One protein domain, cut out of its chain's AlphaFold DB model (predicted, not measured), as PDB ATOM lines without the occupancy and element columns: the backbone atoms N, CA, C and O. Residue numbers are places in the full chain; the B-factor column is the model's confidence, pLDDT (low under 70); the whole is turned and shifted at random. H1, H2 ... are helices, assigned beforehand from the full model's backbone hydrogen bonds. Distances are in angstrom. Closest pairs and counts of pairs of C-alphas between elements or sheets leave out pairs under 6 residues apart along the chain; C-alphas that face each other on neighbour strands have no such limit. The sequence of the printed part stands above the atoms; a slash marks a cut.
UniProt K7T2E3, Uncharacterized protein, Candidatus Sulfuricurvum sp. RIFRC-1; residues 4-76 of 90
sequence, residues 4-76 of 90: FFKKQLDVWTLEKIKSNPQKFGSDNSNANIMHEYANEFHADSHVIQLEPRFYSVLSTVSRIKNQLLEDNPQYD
ATOM      1  N   PHE A   4     241.865 133.069 217.495       95.69
ATOM      2  CA  PHE A   4     241.967 134.514 217.645       95.69
ATOM      3  C   PHE A   4     240.922 135.216 216.777       95.69
ATOM      4  O   PHE A   4     240.120 135.983 217.303       95.69
ATOM      5  N   PHE A   5     240.841 134.860 215.494       94.75
ATOM      6  CA  PHE A   5     239.844 135.422 214.590       94.75
ATOM      7  C   PHE A   5     238.415 135.110 215.046       94.75
ATOM      8  O   PHE A   5     237.565 135.998 215.056       94.75
ATOM      9  N   LYS A   6     238.146 133.885 215.524       95.06
ATOM     10  CA  LYS A   6     236.829 133.557 216.094       95.06
ATOM     11  C   LYS A   6     236.465 134.485 217.261       95.06
ATOM     12  O   LYS A   6     235.355 135.000 217.288       95.06
ATOM     13  N   LYS A   7     237.406 134.753 218.173       96.81
ATOM     14  CA  LYS A   7     237.190 135.666 219.304       96.81
ATOM     15  C   LYS A   7     236.884 137.096 218.843       96.81
ATOM     16  O   LYS A   7     236.062 137.765 219.459       96.81
ATOM     17  N   GLN A   8     237.512 137.561 217.761       97.31
ATOM     18  CA  GLN A   8     237.186 138.863 217.170       97.31
ATOM     19  C   GLN A   8     235.750 138.889 216.630       97.31
ATOM     20  O   GLN A   8     235.034 139.856 216.874       97.31
ATOM     21  N   LEU A   9     235.306 137.813 215.968       97.62
ATOM     22  CA  LEU A   9     233.916 137.685 215.521       97.62
ATOM     23  C   LEU A   9     232.936 137.647 216.701       97.62
ATOM     24  O   LEU A   9     231.892 138.283 216.611       97.62
ATOM     25  N   ASP A  10     233.258 136.949 217.795       97.88
ATOM     26  CA  ASP A  10     232.428 136.919 219.011       97.88
ATOM     27  C   ASP A  10     232.204 138.336 219.566       97.88
ATOM     28  O   ASP A  10     231.061 138.741 219.795       97.88
ATOM     29  N   VAL A  11     233.282 139.115 219.714       98.19
ATOM     30  CA  VAL A  11     233.223 140.502 220.208       98.19
ATOM     31  C   VAL A  11     232.425 141.389 219.256       98.19
ATOM     32  O   VAL A  11     231.443 142.000 219.679       98.19
ATOM     33  N   TRP A  12     232.781 141.397 217.969       98.56
ATOM     34  CA  TRP A  12     232.098 142.207 216.958       98.56
ATOM     35  C   TRP A  12     230.599 141.879 216.896       98.56
ATOM     36  O   TRP A  12     229.755 142.773 216.893       98.56
ATOM     37  N   THR A  13     230.240 140.591 216.926       98.38
ATOM     38  CA  THR A  13     228.841 140.146 216.848       98.38
ATOM     39  C   THR A  13     228.046 140.625 218.061       98.38
ATOM     40  O   THR A  13     226.929 141.122 217.907       98.38
ATOM     41  N   LEU A  14     228.617 140.518 219.264       98.38
ATOM     42  CA  LEU A  14     227.964 140.979 220.486       98.38
ATOM     43  C   LEU A  14     227.762 142.499 220.484       98.38
ATOM     44  O   LEU A  14     226.701 142.976 220.887       98.38
ATOM     45  N   GLU A  15     228.751 143.261 220.018       98.38
ATOM     46  CA  GLU A  15     228.654 144.719 219.895       98.38
ATOM     47  C   GLU A  15     227.543 145.137 218.925       98.38
ATOM     48  O   GLU A  15     226.750 146.022 219.253       98.38
ATOM     49  N   LYS A  16     227.408 144.457 217.777       98.44
ATOM     50  CA  LYS A  16     226.291 144.698 216.847       98.44
ATOM     51  C   LYS A  16     224.943 144.360 217.464       98.44
ATOM     52  O   LYS A  16     224.019 145.162 217.374       98.44
ATOM     53  N   ILE A  17     224.821 143.215 218.137       98.25
ATOM     54  CA  ILE A  17     223.577 142.854 218.833       98.25
ATOM     55  C   ILE A  17     223.184 143.948 219.832       98.25
ATOM     56  O   ILE A  17     222.036 144.387 219.828       98.25
ATOM     57  N   LYS A  18     224.135 144.425 220.644       98.12
ATOM     58  CA  LYS A  18     223.905 145.477 221.644       98.12
ATOM     59  C   LYS A  18     223.519 146.818 221.030       98.12
ATOM     60  O   LYS A  18     222.699 147.521 221.613       98.12
ATOM     61  N   SER A  19     224.092 147.178 219.880       98.06
ATOM     62  CA  SER A  19     223.815 148.467 219.239       98.06
ATOM     63  C   SER A  19     222.403 148.550 218.661       98.06
ATOM     64  O   SER A  19     221.803 149.623 218.667       98.06
ATOM     65  N   ASN A  20     221.844 147.429 218.187       97.81
ATOM     66  CA  ASN A  20     220.459 147.375 217.724       97.81
ATOM     67  C   ASN A  20     219.834 145.972 217.891       97.81
ATOM     68  O   ASN A  20     219.739 145.211 216.916       97.81
ATOM     69  N   PRO A  21     219.333 145.634 219.095       97.00
ATOM     70  CA  PRO A  21     218.712 144.335 219.362       97.00
ATOM     71  C   PRO A  21     217.475 144.072 218.494       97.00
ATOM     72  O   PRO A  21     217.219 142.942 218.088       97.00
ATOM     73  N   GLN A  22     216.737 145.117 218.112       96.44
ATOM     74  CA  GLN A  22     215.568 144.973 217.241       96.44
ATOM     75  C   GLN A  22     215.940 144.581 215.807       96.44
ATOM     76  O   GLN A  22     215.144 143.943 215.128       96.44
ATOM     77  N   LYS A  23     217.140 144.922 215.325       97.25
ATOM     78  CA  LYS A  23     217.637 144.502 214.003       97.25
ATOM     79  C   LYS A  23     218.342 143.150 214.090       97.25
ATOM     80  O   LYS A  23     218.004 142.226 213.341       97.25
ATOM     81  N   PHE A  24     219.298 143.031 215.009       97.62
ATOM     82  CA  PHE A  24     220.249 141.918 215.100       97.62
ATOM     83  C   PHE A  24     219.853 140.824 216.101       97.62
ATOM     84  O   PHE A  24     220.455 139.757 216.110       97.62
ATOM     85  N   GLY A  25     218.809 141.040 216.894       96.19
ATOM     86  CA  GLY A  25     218.139 140.033 217.720       96.19
ATOM     87  C   GLY A  25     216.779 139.601 217.166       96.19
ATOM     88  O   GLY A  25     216.088 138.809 217.791       96.19
ATOM     89  N   SER A  26     216.368 140.111 216.001       94.81
ATOM     90  CA  SER A  26     215.078 139.784 215.383       94.81
ATOM     91  C   SER A  26     215.024 138.404 214.733       94.81
ATOM     92  O   SER A  26     216.018 137.696 214.569       94.81
ATOM     93  N   ASP A  27     213.841 138.060 214.240       92.62
ATOM     94  CA  ASP A  27     213.610 136.892 213.396       92.62
ATOM     95  C   ASP A  27     214.431 136.883 212.095       92.62
ATOM     96  O   ASP A  27     214.821 135.815 211.627       92.62
ATOM     97  N   ASN A  28     214.734 138.060 211.542       94.25
ATOM     98  CA  ASN A  28     215.546 138.217 210.329       94.25
ATOM     99  C   ASN A  28     217.028 138.479 210.649       94.25
ATOM    100  O   ASN A  28     217.823 138.787 209.758       94.25
ATOM    101  N   SER A  29     217.416 138.355 211.920       95.69
ATOM    102  CA  SER A  29     218.734 138.757 212.408       95.69
ATOM    103  C   SER A  29     219.905 138.077 211.712       95.69
ATOM    104  O   SER A  29     220.930 138.722 211.521       95.69
ATOM    105  N   ASN A  30     219.765 136.809 211.305       96.44
ATOM    106  CA  ASN A  30     220.816 136.095 210.574       96.44
ATOM    107  C   ASN A  30     221.193 136.838 209.283       96.44
ATOM    108  O   ASN A  30     222.365 137.118 209.057       96.44
ATOM    109  N   ALA A  31     220.204 137.176 208.451       96.56
ATOM    110  CA  ALA A  31     220.451 137.893 207.203       96.56
ATOM    111  C   ALA A  31     221.008 139.294 207.481       96.56
ATOM    112  O   ALA A  31     222.011 139.683 206.891       96.56
ATOM    113  N   ASN A  32     220.412 140.007 208.442       97.88
ATOM    114  CA  ASN A  32     220.823 141.362 208.796       97.88
ATOM    115  C   ASN A  32     222.279 141.436 209.263       97.88
ATOM    116  O   ASN A  32     222.999 142.336 208.848       97.88
ATOM    117  N   ILE A  33     222.721 140.512 210.122       98.12
ATOM    118  CA  ILE A  33     224.080 140.559 210.671       98.12
ATOM    119  C   ILE A  33     225.133 140.117 209.653       98.12
ATOM    120  O   ILE A  33     226.220 140.682 209.617       98.12
ATOM    121  N   MET A  34     224.806 139.143 208.795       97.50
ATOM    122  CA  MET A  34     225.696 138.730 207.708       97.50
ATOM    123  C   MET A  34     225.862 139.854 206.686       97.50
ATOM    124  O   MET A  34     226.974 140.119 206.242       97.50
ATOM    125  N   HIS A  35     224.768 140.538 206.346       96.25
ATOM    126  CA  HIS A  35     224.800 141.695 205.460       96.25
ATOM    127  C   HIS A  35     225.601 142.853 206.065       96.25
ATOM    128  O   HIS A  35     226.414 143.451 205.375       96.25
ATOM    129  N   GLU A  36     225.430 143.138 207.360       97.81
ATOM    130  CA  GLU A  36     226.235 144.149 208.055       97.81
ATOM    131  C   GLU A  36     227.730 143.816 207.998       97.81
ATOM    132  O   GLU A  36     228.538 144.674 207.669       97.81
ATOM    133  N   TYR A  37     228.095 142.553 208.246       97.38
ATOM    134  CA  TYR A  37     229.485 142.108 208.159       97.38
ATOM    135  C   TYR A  37     230.045 142.280 206.739       97.38
ATOM    136  O   TYR A  37     231.158 142.766 206.557       97.38
ATOM    137  N   ALA A  38     229.270 141.914 205.715       95.56
ATOM    138  CA  ALA A  38     229.677 142.106 204.326       95.56
ATOM    139  C   ALA A  38     229.855 143.585 203.971       95.56
ATOM    140  O   ALA A  38     230.859 143.941 203.364       95.56
ATOM    141  N   ASN A  39     228.942 144.448 204.411       95.00
ATOM    142  CA  ASN A  39     229.049 145.881 204.174       95.00
ATOM    143  C   ASN A  39     230.243 146.516 204.889       95.00
ATOM    144  O   ASN A  39     230.833 147.437 204.347       95.00
ATOM    145  N   GLU A  40     230.620 146.058 206.082       95.94
ATOM    146  CA  GLU A  40     231.754 146.655 206.802       95.94
ATOM    147  C   GLU A  40     233.112 146.224 206.255       95.94
ATOM    148  O   GLU A  40     234.046 147.022 206.239       95.94
ATOM    149  N   PHE A  41     233.235 144.972 205.811       93.62
ATOM    150  CA  PHE A  41     234.533 144.396 205.453       93.62
ATOM    151  C   PHE A  41     234.721 144.168 203.948       93.62
ATOM    152  O   PHE A  41     235.841 143.909 203.513       93.62
ATOM    153  N   HIS A  42     233.653 144.264 203.151       92.19
ATOM    154  CA  HIS A  42     233.650 143.975 201.714       92.19
ATOM    155  C   HIS A  42     232.713 144.903 200.907       92.19
ATOM    156  O   HIS A  42     232.205 144.490 199.867       92.19
ATOM    157  N   ALA A  43     232.494 146.151 201.354       89.62
ATOM    158  CA  ALA A  43     231.576 147.111 200.713       89.62
ATOM    159  C   ALA A  43     231.805 147.282 199.201       89.62
ATOM    160  O   ALA A  43     230.855 147.316 198.423       89.62
ATOM    161  N   ASP A  44     233.074 147.363 198.799       91.44
ATOM    162  CA  ASP A  44     233.483 147.661 197.423       91.44
ATOM    163  C   ASP A  44     233.699 146.398 196.573       91.44
ATOM    164  O   ASP A  44     234.120 146.473 195.420       91.44
ATOM    165  N   SER A  45     233.448 145.213 197.139       88.44
ATOM    166  CA  SER A  45     233.613 143.941 196.436       88.44
ATOM    167  C   SER A  45     232.308 143.519 195.772       88.44
ATOM    168  O   SER A  45     231.264 143.412 196.418       88.44
ATOM    169  N   HIS A  46     232.362 143.173 194.487       87.69
ATOM    170  CA  HIS A  46     231.237 142.482 193.866       87.69
ATOM    171  C   HIS A  46     231.118 141.059 194.418       87.69
ATOM    172  O   HIS A  46     232.119 140.398 194.680       87.69
ATOM    173  N   VAL A  47     229.892 140.532 194.513       81.75
ATOM    174  CA  VAL A  47     229.629 139.174 195.034       81.75
ATOM    175  C   VAL A  47     230.456 138.098 194.316       81.75
ATOM    176  O   VAL A  47     230.936 137.162 194.948       81.75
ATOM    177  N   ILE A  48     230.675 138.259 193.006       86.06
ATOM    178  CA  ILE A  48     231.475 137.339 192.178       86.06
ATOM    179  C   ILE A  48     232.972 137.330 192.530       86.06
ATOM    180  O   ILE A  48     233.673 136.397 192.160       86.06
ATOM    181  N   GLN A  49     233.461 138.364 193.219       89.62
ATOM    182  CA  GLN A  49     234.855 138.508 193.648       89.62
ATOM    183  C   GLN A  49     235.080 137.960 195.065       89.62
ATOM    184  O   GLN A  49     236.215 137.914 195.533       89.62
ATOM    185  N   LEU A  50     234.016 137.562 195.772       90.19
ATOM    186  CA  LEU A  50     234.123 137.062 197.137       90.19
ATOM    187  C   LEU A  50     234.647 135.626 197.147       90.19
ATOM    188  O   LEU A  50     234.029 134.709 196.604       90.19
ATOM    189  N   GLU A  51     235.756 135.426 197.851       91.88
ATOM    190  CA  GLU A  51     236.335 134.109 198.095       91.88
ATOM    191  C   GLU A  51     235.327 133.159 198.771       91.88
ATOM    192  O   GLU A  51     234.645 133.566 199.720       91.88
ATOM    193  N   PRO A  52     235.277 131.859 198.415       90.56
ATOM    194  CA  PRO A  52     234.403 130.881 199.074       90.56
ATOM    195  C   PRO A  52     234.534 130.864 200.607       90.56
ATOM    196  O   PRO A  52     233.566 130.645 201.343       90.56
ATOM    197  N   ARG A  53     235.740 131.150 201.116       91.50
ATOM    198  CA  ARG A  53     236.021 131.246 202.553       91.50
ATOM    199  C   ARG A  53     235.223 132.360 203.237       91.50
ATOM    200  O   ARG A  53     234.873 132.200 204.405       91.50
ATOM    201  N   PHE A  54     234.890 133.444 202.541       93.75
ATOM    202  CA  PHE A  54     234.105 134.545 203.093       93.75
ATOM    203  C   PHE A  54     232.695 134.095 203.507       93.75
ATOM    204  O   PHE A  54     232.249 134.373 204.618       93.75
ATOM    205  N   TYR A  55     232.031 133.271 202.696       93.50
ATOM    206  CA  TYR A  55     230.727 132.694 203.050       93.50
ATOM    207  C   TYR A  55     230.799 131.783 204.291       93.50
ATOM    208  O   TYR A  55     229.854 131.698 205.085       93.50
ATOM    209  N   SER A  56     231.952 131.143 204.520       94.88
ATOM    210  CA  SER A  56     232.212 130.407 205.766       94.88
ATOM    211  C   SER A  56     232.325 131.345 206.978       94.88
ATOM    212  O   SER A  56     231.909 130.983 208.079       94.88
ATOM    213  N   VAL A  57     232.840 132.566 206.797       96.19
ATOM    214  CA  VAL A  57     232.848 133.603 207.842       96.19
ATOM    215  C   VAL A  57     231.428 134.083 208.136       96.19
ATOM    216  O   VAL A  57     231.024 134.057 209.295       96.19
ATOM    217  N   LEU A  58     230.629 134.411 207.114       96.69
ATOM    218  CA  LEU A  58     229.234 134.843 207.286       96.69
ATOM    219  C   LEU A  58     228.390 133.815 208.052       96.69
ATOM    220  O   LEU A  58     227.699 134.141 209.020       96.69
ATOM    221  N   SER A  59     228.492 132.542 207.669       96.31
ATOM    222  CA  SER A  59     227.807 131.460 208.383       96.31
ATOM    223  C   SER A  59     228.304 131.300 209.824       96.31
ATOM    224  O   SER A  59     227.505 131.008 210.715       96.31
ATOM    225  N   THR A  60     229.590 131.553 210.085       97.19
ATOM    226  CA  THR A  60     230.149 131.569 211.444       97.19
ATOM    227  C   THR A  60     229.581 132.723 212.274       97.19
ATOM    228  O   THR A  60     229.128 132.475 213.389       97.19
ATOM    229  N   VAL A  61     229.513 133.941 211.727       98.06
ATOM    230  CA  VAL A  61     228.895 135.114 212.381       98.06
ATOM    231  C   VAL A  61     227.442 134.824 212.767       98.06
ATOM    232  O   VAL A  61     227.032 135.060 213.900       98.06
ATOM    233  N   SER A  62     226.667 134.229 211.857       97.44
ATOM    234  CA  SER A  62     225.277 133.834 212.125       97.44
ATOM    235  C   SER A  62     225.159 132.826 213.282       97.44
ATOM    236  O   SER A  62     224.296 132.969 214.152       97.44
ATOM    237  N   ARG A  63     226.050 131.825 213.344       97.50
ATOM    238  CA  ARG A  63     226.087 130.838 214.441       97.50
ATOM    239  C   ARG A  63     226.467 131.472 215.775       97.50
ATOM    240  O   ARG A  63     225.770 131.240 216.757       97.50
ATOM    241  N   ILE A  64     227.520 132.289 215.788       98.06
ATOM    242  CA  ILE A  64     227.960 133.049 216.966       98.06
ATOM    243  C   ILE A  64     226.807 133.901 217.494       98.06
ATOM    244  O   ILE A  64     226.486 133.836 218.674       98.06
ATOM    245  N   LYS A  65     226.113 134.629 216.612       97.81
ATOM    246  CA  LYS A  65     224.949 135.433 216.987       97.81
ATOM    247  C   LYS A  65     223.873 134.592 217.670       97.81
ATOM    248  O   LYS A  65     223.308 135.030 218.664       97.81
ATOM    249  N   ASN A  66     223.552 133.410 217.144       96.94
ATOM    250  CA  ASN A  66     222.547 132.547 217.773       96.94
ATOM    251  C   ASN A  66     222.968 132.119 219.184       96.94
ATOM    252  O   ASN A  66     222.156 132.260 220.091       96.94
ATOM    253  N   GLN A  67     224.229 131.715 219.372       97.56
ATOM    254  CA  GLN A  67     224.758 131.385 220.698       97.56
ATOM    255  C   GLN A  67     224.694 132.588 221.650       97.56
ATOM    256  O   GLN A  67     224.195 132.479 222.762       97.56
ATOM    257  N   LEU A  68     225.121 133.768 221.192       97.75
ATOM    258  CA  LEU A  68     225.104 134.980 222.009       97.75
ATOM    259  C   LEU A  68     223.689 135.395 222.427       97.75
ATOM    260  O   LEU A  68     223.533 135.931 223.518       97.75
ATOM    261  N   LEU A  69     222.667 135.169 221.595       96.81
ATOM    262  CA  LEU A  69     221.273 135.437 221.968       96.81
ATOM    263  C   LEU A  69     220.731 134.420 222.980       96.81
ATOM    264  O   LEU A  69     219.918 134.793 223.819       96.81
ATOM    265  N   GLU A  70     221.177 133.162 222.920       95.94
ATOM    266  CA  GLU A  70     220.862 132.160 223.948       95.94
ATOM    267  C   GLU A  70     221.488 132.543 225.296       95.94
ATOM    268  O   GLU A  70     220.810 132.507 226.322       95.94
ATOM    269  N   ASP A  71     222.743 132.995 225.275       97.25
ATOM    270  CA  ASP A  71     223.477 133.421 226.471       97.25
ATOM    271  C   ASP A  71     223.004 134.789 227.003       97.25
ATOM    272  O   ASP A  71     223.210 135.113 228.172       97.25
ATOM    273  N   ASN A  72     222.370 135.611 226.156       96.50
ATOM    274  CA  ASN A  72     221.892 136.958 226.491       96.50
ATOM    275  C   ASN A  72     220.425 137.166 226.054       96.50
ATOM    276  O   ASN A  72     220.161 137.928 225.111       96.50
ATOM    277  N   PRO A  73     219.450 136.548 226.752       95.50
ATOM    278  CA  PRO A  73     218.038 136.593 226.367       95.50
ATOM    279  C   PRO A  73     217.441 138.005 226.288       95.50
ATOM    280  O   PRO A  73     216.472 138.219 225.568       95.50
ATOM    281  N   GLN A  74     218.020 138.990 226.984       96.38
ATOM    282  CA  GLN A  74     217.586 140.392 226.943       96.38
ATOM    283  C   GLN A  74     217.738 141.046 225.561       96.38
ATOM    284  O   GLN A  74     217.126 142.081 225.306       96.38
ATOM    285  N   TYR A  75     218.556 140.467 224.678       97.06
ATOM    286  CA  TYR A  75     218.717 140.937 223.303       97.06
ATOM    287  C   TYR A  75     217.940 140.096 222.286       97.06
ATOM    288  O   TYR A  75     217.905 140.448 221.107       97.06
ATOM    289  N   ASP A  76     217.306 139.001 222.711       95.75
ATOM    290  CA  ASP A  76     216.531 138.138 221.830       95.75
ATOM    291  C   ASP A  76     215.126 138.713 221.603       95.75
ATOM    292  O   ASP A  76     214.232 138.619 222.441       95.75
TER     293      ASP A  76
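This is residues 4 to 76 of the 90 residues of an uncharacterized protein of Candidatus Sulfuricurvum sp. RIFRC-1 (UniProt K7T2E3). Two helices, H1 and H3, make a V whose point is turned by the short helix H2, and the long helix H4 crosses both arms of the V on one side. The longest dimension runs nearly along H4, with the link from H3, residues 43 to 51, at one end and a short tail, residues 72 to 76, at the other, folding back towards the point of the V. The printed part has 73 residues with four named helices, H1, H2, H3 and H4 in chain order, and no named strand; its class is all helix. It is compact, with a radius of gyration of the C-alphas of 12.1 A, and spans 37 by 25 by 16 A.

H1, residues 4 to 19, and H2, residues 21 to 24, only just touch, with 3 pairs of C-alphas within 8 A; they touch only at the corner by their link, with residues 16 to 17 of H1 alone, and the closest C-alphas, those of Ile 17 and Phe 24, are 5.1 A apart. H2 and H3, residues 29 to 42, touch only at the corner by their link, with residues 29 to 33 of H3 alone; the C-alphas of Phe 24 and Ile 33 are closest, at 6.0 A. H1 and H3 are close but not clearly touching, with the C-alphas of Lys 16 and Ile 33 closest at 7.8 A, and stand at a steep tilt of 62 degrees, opposite ways. H4, residues 52 to 71, touches H3 with its residues 58 to 65 alone, closest at the C-alphas of Asn 30 and Ser 62, 5.2 A apart, at a steep tilt of 46 degrees, opposite ways. H4 touches H1 with its residues 61 to 68 alone, closest at the C-alphas of Thr 13 and Lys 65, 6.1 A apart, at a steep tilt of 57 degrees, the same way. H2 and H4 are only just apart, 8.2 A at their closest C-alphas. Every O i to N i+4 pair is within hydrogen-bond range in H1 and H3, and 15 of 16 are in H4; H2 is too short for such a pair, and its 1 pair of O i and N i+3 is not within range.

H1 begins at C-alpha 4, at (241.967, 134.514, 217.645), and is 23.0 A long from first to last C-alpha. H2, from Pro 21 to Phe 24, measures 5.1 A. H3 begins at C-alpha 29, at (218.734, 138.757, 212.408), and measures 19.1 A. H4, the longest helix, measures 29.6 A and ends at C-alpha 71, at (223.477, 133.421, 226.471).

The two C-alphas farthest apart, those of Ile 48 and Gln 74, are 37.6 A apart. The links H1 to H2 and H2 to H3 are tight, and the link H3 to H4, 9 residues, is short; no link is long. The printed part has no cut. The mean pLDDT of the printed part of this model is 95.5, and no printed residue is under 70.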